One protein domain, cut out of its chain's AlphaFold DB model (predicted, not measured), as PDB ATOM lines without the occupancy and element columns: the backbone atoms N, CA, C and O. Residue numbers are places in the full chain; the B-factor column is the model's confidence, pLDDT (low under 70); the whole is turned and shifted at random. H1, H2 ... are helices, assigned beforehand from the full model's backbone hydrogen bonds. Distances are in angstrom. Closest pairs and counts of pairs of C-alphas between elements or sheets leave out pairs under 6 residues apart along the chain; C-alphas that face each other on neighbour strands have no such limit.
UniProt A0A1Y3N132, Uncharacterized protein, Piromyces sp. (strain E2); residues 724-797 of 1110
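Overview. This is residues 724 to 797 of the 1110 residues of an uncharacterized protein of Piromyces sp. (strain E2) (UniProt A0A1Y3N132). Two helices, H1 and the long H2, meet near their ends in an L, and H3 folds back to pack with its last part on the first half of H2, so that H2 and H3 make a V whose open side is bridged by residues 760 to 767. The short H4 packs on H1, with the short H5 beyond it, while residues 757 to 763, of which 757 to 759 belong to H2, stick out at the far end of H2. The printed part has 74 residues with five named helices, H1 to H5 in chain order, and no named strand; its class is all helix. It is only just compact, close to loose, with a radius of gyration of the C-alphas of 13.5 A, and its outline is flat, 41 by 26 by 14 A.

Arrangement. H1, residues 726 to 737, and H2, residues 739 to 759, only just touch, and only at the corner by their tight link, with 3 pairs of C-alphas within 8 A. Their closest C-alphas are those of Cys 736 and Asn 742, 4.6 A apart, and their lines are about perpendicular at 89 degrees. H3, residues 768 to 779, touches residues 742 to 749 of H2 with its residues 774 to 778 alone. The closest C-alphas of H2 and H3 are those of Asn 742 and Tyr 777, 6.0 A apart; they run opposite ways at a steep tilt of 52 degrees. H4, residues 783 to 786, touches H1, the closest C-alphas being those of Leu 729 and Asp 786, 5.1 A apart. H3 and H4 only just touch, with 3 pairs of C-alphas within 8 A, the closest being Asn 776 and Gly 784 at 6.6 A. H5, residues 790 to 793, touches H4 only at the corner by their link, closest at C-alphas 783 and 790, 5.3 A. H5 is apart from H2 and H3. In H1 every O i to N i+4 pair is within hydrogen-bond range, in H2 15 of 17 and in H3 7 of 8; H4 and H5 are too short for such a pair, and their single O i to N i+3 pair is within range in H5 but not in H4.

Along the chain. H1 starts at C-alpha 726, (134.441, 96.225, 90.078), and is 16.2 A long. H2 is 30.3 A long and ends at C-alpha 759, (100.253, 94.767, 102.070). H3 is 17.3 A long. H4 measures 5.4 A and H5 5.5 A, the latter ending at C-alpha 793, (126.105, 109.673, 81.991).

Size, cuts and confidence. The two C-alphas farthest apart, those of Gly 760 and Ser 791, are 41.2 A apart. The printed part has no cut and no long link; the link from H2 to H3, 8 residues, is short. The mean pLDDT of the printed part is 81.4, and residues 761 to 771 and 794 to 797 are under 70.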
ATOM      1  N   ASP A 724     130.649  93.200  95.404       73.38
ATOM      2  CA  ASP A 724     131.962  93.774  95.703       73.38
ATOM      3  C   ASP A 724     132.914  93.852  94.494       73.38
ATOM      4  O   ASP A 724     133.913  94.588  94.532       73.38
ATOM      5  N   SER A 725     132.640  93.132  93.394       86.69
ATOM      6  CA  SER A 725     133.557  93.153  92.254       86.69
ATOM      7  C   SER A 725     133.386  94.422  91.395       86.69
ATOM      8  O   SER A 725     132.273  94.797  91.002       86.69
ATOM      9  N   PRO A 726     134.488  95.102  91.017       87.38
ATOM     10  CA  PRO A 726     134.441  96.225  90.078       87.38
ATOM     11  C   PRO A 726     133.771  95.875  88.740       87.38
ATOM     12  O   PRO A 726     133.213  96.749  88.074       87.38
ATOM     13  N   GLU A 727     133.842  94.609  88.325       89.12
ATOM     14  CA  GLU A 727     133.180  94.074  87.141       89.12
ATOM     15  C   GLU A 727     131.650  94.080  87.273       89.12
ATOM     16  O   GLU A 727     130.980  94.552  86.351       89.12
ATOM     17  N   GLU A 728     131.096  93.633  88.401       89.69
ATOM     18  CA  GLU A 728     129.647  93.643  88.661       89.69
ATOM     19  C   GLU A 728     129.110  95.064  88.792       89.69
ATOM     20  O   GLU A 728     128.134  95.420  88.125       89.69
ATOM     21  N   LEU A 729     129.798  95.924  89.552       90.50
ATOM     22  CA  LEU A 729     129.437  97.342  89.667       90.50
ATOM     23  C   LEU A 729     129.422  98.027  88.298       90.50
ATOM     24  O   LEU A 729     128.527  98.820  87.995       90.50
ATOM     25  N   LYS A 730     130.372  97.676  87.426       93.44
ATOM     26  CA  LYS A 730     130.392  98.166  86.049       93.44
ATOM     27  C   LYS A 730     129.211  97.649  85.229       93.44
ATOM     28  O   LYS A 730     128.651  98.428  84.460       93.44
ATOM     29  N   VAL A 731     128.810  96.386  85.374       94.25
ATOM     30  CA  VAL A 731     127.611  95.856  84.701       94.25
ATOM     31  C   VAL A 731     126.359  96.605  85.158       94.25
ATOM     32  O   VAL A 731     125.554  97.010  84.316       94.25
ATOM     33  N   ILE A 732     126.215  96.856  86.462       91.94
ATOM     34  CA  ILE A 732     125.095  97.624  87.021       91.94
ATOM     35  C   ILE A 732     125.111  99.065  86.484       91.94
ATOM     36  O   ILE A 732     124.068  99.598  86.099       91.94
ATOM     37  N   ALA A 733     126.281  99.700  86.403       92.94
ATOM     38  CA  ALA A 733     126.415 101.044  85.850       92.94
ATOM     39  C   ALA A 733     126.124 101.097  84.337       92.94
ATOM     40  O   ALA A 733     125.451 102.014  83.865       92.94
ATOM     41  N   ASP A 734     126.579 100.108  83.565       94.31
ATOM     42  CA  ASP A 734     126.296  99.998  82.131       94.31
ATOM     43  C   ASP A 734     124.803  99.753  81.864       94.31
ATOM     44  O   ASP A 734     124.237 100.337  80.934       94.31
ATOM     45  N   ASP A 735     124.136  98.973  82.715       94.62
ATOM     46  CA  ASP A 735     122.684  98.795  82.689       94.62
ATOM     47  C   ASP A 735     121.943 100.110  82.970       94.62
ATOM     48  O   ASP A 735     121.069 100.518  82.197       94.62
ATOM     49  N   CYS A 736     122.374 100.843  83.999       94.56
ATOM     50  CA  CYS A 736     121.880 102.182  84.311       94.56
ATOM     51  C   CYS A 736     122.041 103.155  83.129       94.56
ATOM     52  O   CYS A 736     121.189 104.022  82.923       94.56
ATOM     53  N   ARG A 737     123.083 103.011  82.300       93.75
ATOM     54  CA  ARG A 737     123.318 103.899  81.146       93.75
ATOM     55  C   ARG A 737     122.369 103.670  79.974       93.75
ATOM     56  O   ARG A 737     122.197 104.562  79.134       93.75
ATOM     57  N   ILE A 738     121.729 102.506  79.896       93.69
ATOM     58  CA  ILE A 738     120.792 102.176  78.820       93.69
ATOM     59  C   ILE A 738     119.390 102.605  79.239       93.69
ATOM     60  O   ILE A 738     118.810 102.041  80.152       93.69
ATOM     61  N   SER A 739     118.779 103.556  78.525       90.19
ATOM     62  CA  SER A 739     117.507 104.167  78.945       90.19
ATOM     63  C   SER A 739     116.374 103.172  79.230       90.19
ATOM     64  O   SER A 739     115.611 103.377  80.167       90.19
ATOM     65  N   THR A 740     116.236 102.109  78.428       90.44
ATOM     66  CA  THR A 740     115.203 101.078  78.643       90.44
ATOM     67  C   THR A 740     115.500 100.236  79.881       90.44
ATOM     68  O   THR A 740     114.584  99.919  80.635       90.44
ATOM     69  N   CYS A 741     116.775  99.916  80.107       94.44
ATOM     70  CA  CYS A 741     117.221  99.138  81.254       94.44
ATOM     71  C   CYS A 741     117.133  99.974  82.533       94.44
ATOM     72  O   CYS A 741     116.511  99.554  83.499       94.44
ATOM     73  N   ASN A 742     117.568 101.234  82.488       90.94
ATOM     74  CA  ASN A 742     117.372 102.198  83.560       90.94
ATOM     75  C   ASN A 742     115.900 102.321  83.975       90.94
ATOM     76  O   ASN A 742     115.549 102.226  85.151       90.94
ATOM     77  N   PHE A 743     115.022 102.476  82.982       89.50
ATOM     78  CA  PHE A 743     113.593 102.627  83.206       89.50
ATOM     79  C   PHE A 743     112.962 101.401  83.892       89.50
ATOM     80  O   PHE A 743     111.995 101.557  84.637       89.50
ATOM     81  N   ARG A 744     113.507 100.193  83.705       92.38
ATOM     82  CA  ARG A 744     112.986  98.990  84.373       92.38
ATOM     83  C   ARG A 744     113.208  99.018  85.885       92.38
ATOM     84  O   ARG A 744     112.315  98.600  86.606       92.38
ATOM     85  N   MET A 745     114.318  99.579  86.369       90.62
ATOM     86  CA  MET A 745     114.573  99.697  87.809       90.62
ATOM     87  C   MET A 745     113.591 100.678  88.449       90.62
ATOM     88  O   MET A 745     113.103 100.450  89.552       90.62
ATOM     89  N   LEU A 746     113.197 101.717  87.703       85.94
ATOM     90  CA  LEU A 746     112.124 102.625  88.114       85.94
ATOM     91  C   LEU A 746     110.775 101.911  88.216       85.94
ATOM     92  O   LEU A 746     109.968 102.247  89.080       85.94
ATOM     93  N   LEU A 747     110.499 100.961  87.317       90.50
ATOM     94  CA  LEU A 747     109.299 100.135  87.409       90.50
ATOM     95  C   LEU A 747     109.374  99.183  88.600       90.50
ATOM     96  O   LEU A 747     108.406  99.120  89.345       90.50
ATOM     97  N   ILE A 748     110.504  98.503  88.810       89.88
ATOM     98  CA  ILE A 748     110.716  97.597  89.948       89.88
ATOM     99  C   ILE A 748     110.461  98.335  91.270       89.88
ATOM    100  O   ILE A 748     109.625  97.883  92.049       89.88
ATOM    101  N   LYS A 749     111.049  99.530  91.467       88.56
ATOM    102  CA  LYS A 749     110.763 100.385  92.638       88.56
ATOM    103  C   LYS A 749     109.264 100.646  92.796       88.56
ATOM    104  O   LYS A 749     108.713 100.442  93.869       88.56
ATOM    105  N   LYS A 750     108.579 101.033  91.715       90.38
ATOM    106  CA  LYS A 750     107.130 101.297  91.741       90.38
ATOM    107  C   LYS A 750     106.287 100.064  92.063       90.38
ATOM    108  O   LYS A 750     105.223 100.218  92.653       90.38
ATOM    109  N   TYR A 751     106.701  98.870  91.639       90.62
ATOM    110  CA  TYR A 751     106.028  97.624  92.010       90.62
ATOM    111  C   TYR A 751     106.214  97.327  93.497       90.62
ATOM    112  O   TYR A 751     105.230  96.996  94.150       90.62
ATOM    113  N   TYR A 752     107.421  97.512  94.039       86.69
ATOM    114  CA  TYR A 752     107.678  97.341  95.471       86.69
ATOM    115  C   TYR A 752     106.917  98.351  96.325       86.69
ATOM    116  O   TYR A 752     106.192  97.947  97.226       86.69
ATOM    117  N   GLU A 753     106.978  99.640  95.982       86.06
ATOM    118  CA  GLU A 753     106.183 100.682  96.644       86.06
ATOM    119  C   GLU A 753     104.687 100.346  96.582       86.06
ATOM    120  O   GLU A 753     103.950 100.539  97.545       86.06
ATOM    121  N   TYR A 754     104.203  99.842  95.443       88.44
ATOM    122  CA  TYR A 754     102.805  99.453  95.308       88.44
ATOM    123  C   TYR A 754     102.446  98.236  96.167       88.44
ATOM    124  O   TYR A 754     101.392  98.259  96.795       88.44
ATOM    125  N   LEU A 755     103.305  97.215  96.237       84.19
ATOM    126  CA  LEU A 755     103.110  96.066  97.121       84.19
ATOM    127  C   LEU A 755     103.112  96.498  98.587       84.19
ATOM    128  O   LEU A 755     102.138  96.223  99.268       84.19
ATOM    129  N   GLN A 756     104.107  97.254  99.052       82.62
ATOM    130  CA  GLN A 756     104.149  97.763 100.433       82.62
ATOM    131  C   GLN A 756     102.867  98.523 100.801       82.62
ATOM    132  O   GLN A 756     102.249  98.255 101.829       82.62
ATOM    133  N   ASN A 757     102.393  99.394  99.904       82.00
ATOM    134  CA  ASN A 757     101.142 100.130 100.098       82.00
ATOM    135  C   ASN A 757      99.899  99.235 100.182       82.00
ATOM    136  O   ASN A 757      98.924  99.606 100.830       82.00
ATOM    137  N   VAL A 758      99.889  98.109  99.471       80.50
ATOM    138  CA  VAL A 758      98.761  97.172  99.461       80.50
ATOM    139  C   VAL A 758      98.827  96.205 100.645       80.50
ATOM    140  O   VAL A 758      97.782  95.861 101.189       80.50
ATOM    141  N   LEU A 759     100.028  95.774 101.034       78.56
ATOM    142  CA  LEU A 759     100.253  94.767 102.070       78.56
ATOM    143  C   LEU A 759     100.247  95.348 103.486       78.56
ATOM    144  O   LEU A 759      99.995  94.614 104.436       78.56
ATOM    145  N   GLY A 760     100.507  96.649 103.640       73.62
ATOM    146  CA  GLY A 760     100.510  97.308 104.948       73.62
ATOM    147  C   GLY A 760     101.618  96.826 105.892       73.62
ATOM    148  O   GLY A 760     101.543  97.095 107.086       73.62
ATOM    149  N   SER A 761     102.622  96.110 105.378       63.00
ATOM    150  CA  SER A 761     103.774  95.642 106.145       63.00
ATOM    151  C   SER A 761     104.954  96.598 105.968       63.00
ATOM    152  O   SER A 761     105.508  96.692 104.868       63.00
ATOM    153  N   ASP A 762     105.375  97.238 107.057       51.41
ATOM    154  CA  ASP A 762     106.625  98.012 107.112       51.41
ATOM    155  C   ASP A 762     107.875  97.100 107.064       51.41
ATOM    156  O   ASP A 762     108.973  97.576 106.792       51.41
ATOM    157  N   GLU A 763     107.717  95.784 107.267       48.72
ATOM    158  CA  GLU A 763     108.817  94.801 107.340       48.72
ATOM    159  C   GLU A 763     109.160  94.099 106.014       48.72
ATOM    160  O   GLU A 763     110.100  93.309 105.948       48.72
ATOM    161  N   ALA A 764     108.449  94.372 104.918       43.34
ATOM    162  CA  ALA A 764     108.707  93.665 103.667       43.34
ATOM    163  C   ALA A 764     109.810  94.342 102.829       43.34
ATOM    164  O   ALA A 764     109.570  95.337 102.134       43.34
ATOM    165  N   ILE A 765     110.963  93.656 102.813       48.16
ATOM    166  CA  ILE A 765     112.144  93.795 101.940       48.16
ATOM    167  C   ILE A 765     113.200  94.770 102.487       48.16
ATOM    168  O   ILE A 765     113.411  95.861 101.956       48.16
ATOM    169  N   SER A 766     113.922  94.322 103.519       39.78
ATOM    170  CA  SER A 766     115.170  94.912 104.033       39.78
ATOM    171  C   SER A 766     116.347  94.684 103.070       39.78
ATOM    172  O   SER A 766     117.346  94.046 103.394       39.78
ATOM    173  N   GLY A 767     116.207  95.153 101.832       53.00
ATOM    174  CA  GLY A 767     117.270  95.138 100.833       53.00
ATOM    175  C   GLY A 767     117.933  96.505 100.723       53.00
ATOM    176  O   GLY A 767     117.870  97.106  99.649       53.00
ATOM    177  N   ASP A 768     118.534  97.014 101.803       54.59
ATOM    178  CA  ASP A 768     119.152  98.354 101.843       54.59
ATOM    179  C   ASP A 768     120.144  98.568 100.680       54.59
ATOM    180  O   ASP A 768     120.159  99.623 100.037       54.59
ATOM    181  N   ASN A 769     120.863  97.510 100.291       58.91
ATOM    182  CA  ASN A 769     121.800  97.520  99.165       58.91
ATOM    183  C   ASN A 769     121.115  97.690  97.794       58.91
ATOM    184  O   ASN A 769     121.616  98.403  96.922       58.91
ATOM    185  N   VAL A 770     119.933  97.098  97.586       63.66
ATOM    186  CA  VAL A 770     119.181  97.229  96.322       63.66
ATOM    187  C   VAL A 770     118.572  98.628  96.199       63.66
ATOM    188  O   VAL A 770     118.565  99.208  95.107       63.66
ATOM    189  N   ILE A 771     118.109  99.202  97.314       66.38
ATOM    190  CA  ILE A 771     117.564 100.566  97.363       66.38
ATOM    191  C   ILE A 771     118.648 101.593  97.005       66.38
ATOM    192  O   ILE A 771     118.393 102.487  96.191       66.38
ATOM    193  N   MET A 772     119.876 101.415  97.506       72.19
ATOM    194  CA  MET A 772     121.009 102.298  97.201       72.19
ATOM    195  C   MET A 772     121.311 102.379  95.691       72.19
ATOM    196  O   MET A 772     121.555 103.464  95.146       72.19
ATOM    197  N   PHE A 773     121.263 101.256  94.968       80.44
ATOM    198  CA  PHE A 773     121.448 101.285  93.513       80.44
ATOM    199  C   PHE A 773     120.257 101.931  92.799       80.44
ATOM    200  O   PHE A 773     120.453 102.702  91.857       80.44
ATOM    201  N   ILE A 774     119.026 101.686  93.253       80.12
ATOM    202  CA  ILE A 774     117.813 102.262  92.656       80.12
ATOM    203  C   ILE A 774     117.847 103.800  92.649       80.12
ATOM    204  O   ILE A 774     117.405 104.416  91.671       80.12
ATOM    205  N   ASP A 775     118.401 104.433  93.680       81.38
ATOM    206  CA  ASP A 775     118.500 105.895  93.735       81.38
ATOM    207  C   ASP A 775     119.497 106.450  92.703       81.38
ATOM    208  O   ASP A 775     119.184 107.409  91.989       81.38
ATOM    209  N   ASN A 776     120.623 105.767  92.471       85.62
ATOM    210  CA  ASN A 776     121.528 106.114  91.368       85.62
ATOM    211  C   ASN A 776     120.844 105.980  89.994       85.62
ATOM    212  O   ASN A 776     121.024 106.831  89.115       85.62
ATOM    213  N   TYR A 777     119.990 104.967  89.811       87.00
ATOM    214  CA  TYR A 777     119.176 104.821  88.599       87.00
ATOM    215  C   TYR A 777     118.161 105.964  88.435       87.00
ATOM    216  O   TYR A 777     117.982 106.465  87.322       87.00
ATOM    217  N   LEU A 778     117.519 106.406  89.521       80.19
ATOM    218  CA  LEU A 778     116.554 107.516  89.540       80.19
ATOM    219  C   LEU A 778     117.173 108.862  89.163       80.19
ATOM    220  O   LEU A 778     116.547 109.685  88.467       80.19
ATOM    221  N   GLU A 779     118.391 109.083  89.633       83.88
ATOM    222  CA  GLU A 779     119.175 110.281  89.357       83.88
ATOM    223  C   GLU A 779     119.850 110.230  87.982       83.88
ATOM    224  O   GLU A 779     120.214 111.274  87.434       83.88
ATOM    225  N   GLY A 780     119.953 109.035  87.388       84.56
ATOM    226  CA  GLY A 780     120.777 108.791  86.207       84.56
ATOM    227  C   GLY A 780     122.268 108.971  86.506       84.56
ATOM    228  O   GLY A 780     123.031 109.275  85.592       84.56
ATOM    229  N   ASN A 781     122.663 108.830  87.776       90.31
ATOM    230  CA  ASN A 781     124.032 108.950  88.271       90.31
ATOM    231  C   ASN A 781     124.737 107.587  88.210       90.31
ATOM    232  O   ASN A 781     125.182 107.038  89.215       90.31
ATOM    233  N   CYS A 782     124.806 107.002  87.016       93.75
ATOM    234  CA  CYS A 782     125.347 105.655  86.838       93.75
ATOM    235  C   CYS A 782     126.838 105.581  87.184       93.75
ATOM    236  O   CYS A 782     127.313 104.551  87.650       93.75
ATOM    237  N   SER A 783     127.568 106.687  87.022       92.44
ATOM    238  CA  SER A 783     128.971 106.781  87.430       92.44
ATOM    239  C   SER A 783     129.169 106.762  88.950       92.44
ATOM    240  O   SER A 783     130.276 106.493  89.408       92.44
ATOM    241  N   GLY A 784     128.118 107.022  89.738       89.00
ATOM    242  CA  GLY A 784     128.126 106.835  91.192       89.00
ATOM    243  C   GLY A 784     128.171 105.363  91.615       89.00
ATOM    244  O   GLY A 784     128.583 105.075  92.730       89.00
ATOM    245  N   ILE A 785     127.804 104.443  90.714       89.94
ATOM    246  CA  ILE A 785     127.786 102.996  90.967       89.94
ATOM    247  C   ILE A 785     129.182 102.390  90.760       89.94
ATOM    248  O   ILE A 785     129.663 101.642  91.600       89.94
ATOM    249  N   ASP A 786     129.855 102.731  89.657       91.62
ATOM    250  CA  ASP A 786     131.153 102.148  89.273       91.62
ATOM    251  C   ASP A 786     132.352 103.097  89.466       91.62
ATOM    252  O   ASP A 786     133.470 102.787  89.047       91.62
ATOM    253  N   ASN A 787     132.135 104.269  90.073       89.69
ATOM    254  CA  ASN A 787     133.130 105.334  90.245       89.69
ATOM    255  C   ASN A 787     133.788 105.814  88.932       89.69
ATOM    256  O   ASN A 787     134.928 106.297  88.931       89.69
ATOM    257  N   SER A 788     133.103 105.676  87.794       90.62
ATOM    258  CA  SER A 788     133.620 106.119  86.496       90.62
ATOM    259  C   SER A 788     133.443 107.631  86.253       90.62
ATOM    260  O   SER A 788     133.023 108.404  87.114       90.62
ATOM    261  N   ASP A 789     133.859 108.105  85.075       88.50
ATOM    262  CA  ASP A 789     133.764 109.520  84.709       88.50
ATOM    263  C   ASP A 789     132.303 109.896  84.405       88.50
ATOM    264  O   ASP A 789     131.740 109.428  83.415       88.50
ATOM    265  N   SER A 790     131.728 110.814  85.194       87.38
ATOM    266  CA  SER A 790     130.345 111.310  85.049       87.38
ATOM    267  C   SER A 790     129.999 111.877  83.666       87.38
ATOM    268  O   SER A 790     128.824 112.034  83.326       87.38
ATOM    269  N   SER A 791     130.990 112.156  82.813       86.50
ATOM    270  CA  SER A 791     130.748 112.476  81.402       86.50
ATOM    271  C   SER A 791     130.113 111.325  80.606       86.50
ATOM    272  O   SER A 791     129.468 111.594  79.586       86.50
ATOM    273  N   LEU A 792     130.226 110.075  81.068       85.94
ATOM    274  CA  LEU A 792     129.580 108.903  80.470       85.94
ATOM    275  C   LEU A 792     128.054 108.892  80.675       85.94
ATOM    276  O   LEU A 792     127.341 108.313  79.857       85.94
ATOM    277  N   ASP A 793     127.541 109.629  81.663       87.88
ATOM    278  CA  ASP A 793     126.105 109.673  81.991       87.88
ATOM    279  C   ASP A 793     125.323 110.702  81.146       87.88
ATOM    280  O   ASP A 793     124.098 110.834  81.231       87.88
ATOM    281  N   THR A 794     126.015 111.436  80.262       69.50
ATOM    282  CA  THR A 794     125.487 112.620  79.548       69.50
ATOM    283  C   THR A 794     124.367 112.356  78.524       69.50
ATOM    284  O   THR A 794     123.871 113.299  77.900       69.50
ATOM    285  N   GLY A 795     123.894 111.116  78.374       65.75
ATOM    286  CA  GLY A 795     122.738 110.755  77.542       65.75
ATOM    287  C   GLY A 795     121.396 110.653  78.282       65.75
ATOM    288  O   GLY A 795     120.344 110.812  77.657       65.75
ATOM    289  N   ILE A 796     121.410 110.424  79.598       64.75
ATOM    290  CA  ILE A 796     120.240 109.929  80.353       64.75
ATOM    291  C   ILE A 796     119.366 111.082  80.864       64.75
ATOM    292  O   ILE A 796     118.140 111.013  80.847       64.75
ATOM    293  N   ILE A 797     119.986 112.210  81.219       54.56
ATOM    294  CA  ILE A 797     119.326 113.350  81.884       54.56
ATOM    295  C   ILE A 797     118.346 114.102  80.949       54.56
ATOM    296  O   ILE A 797     117.500 114.873  81.400       54.56
TER     297      ILE A 797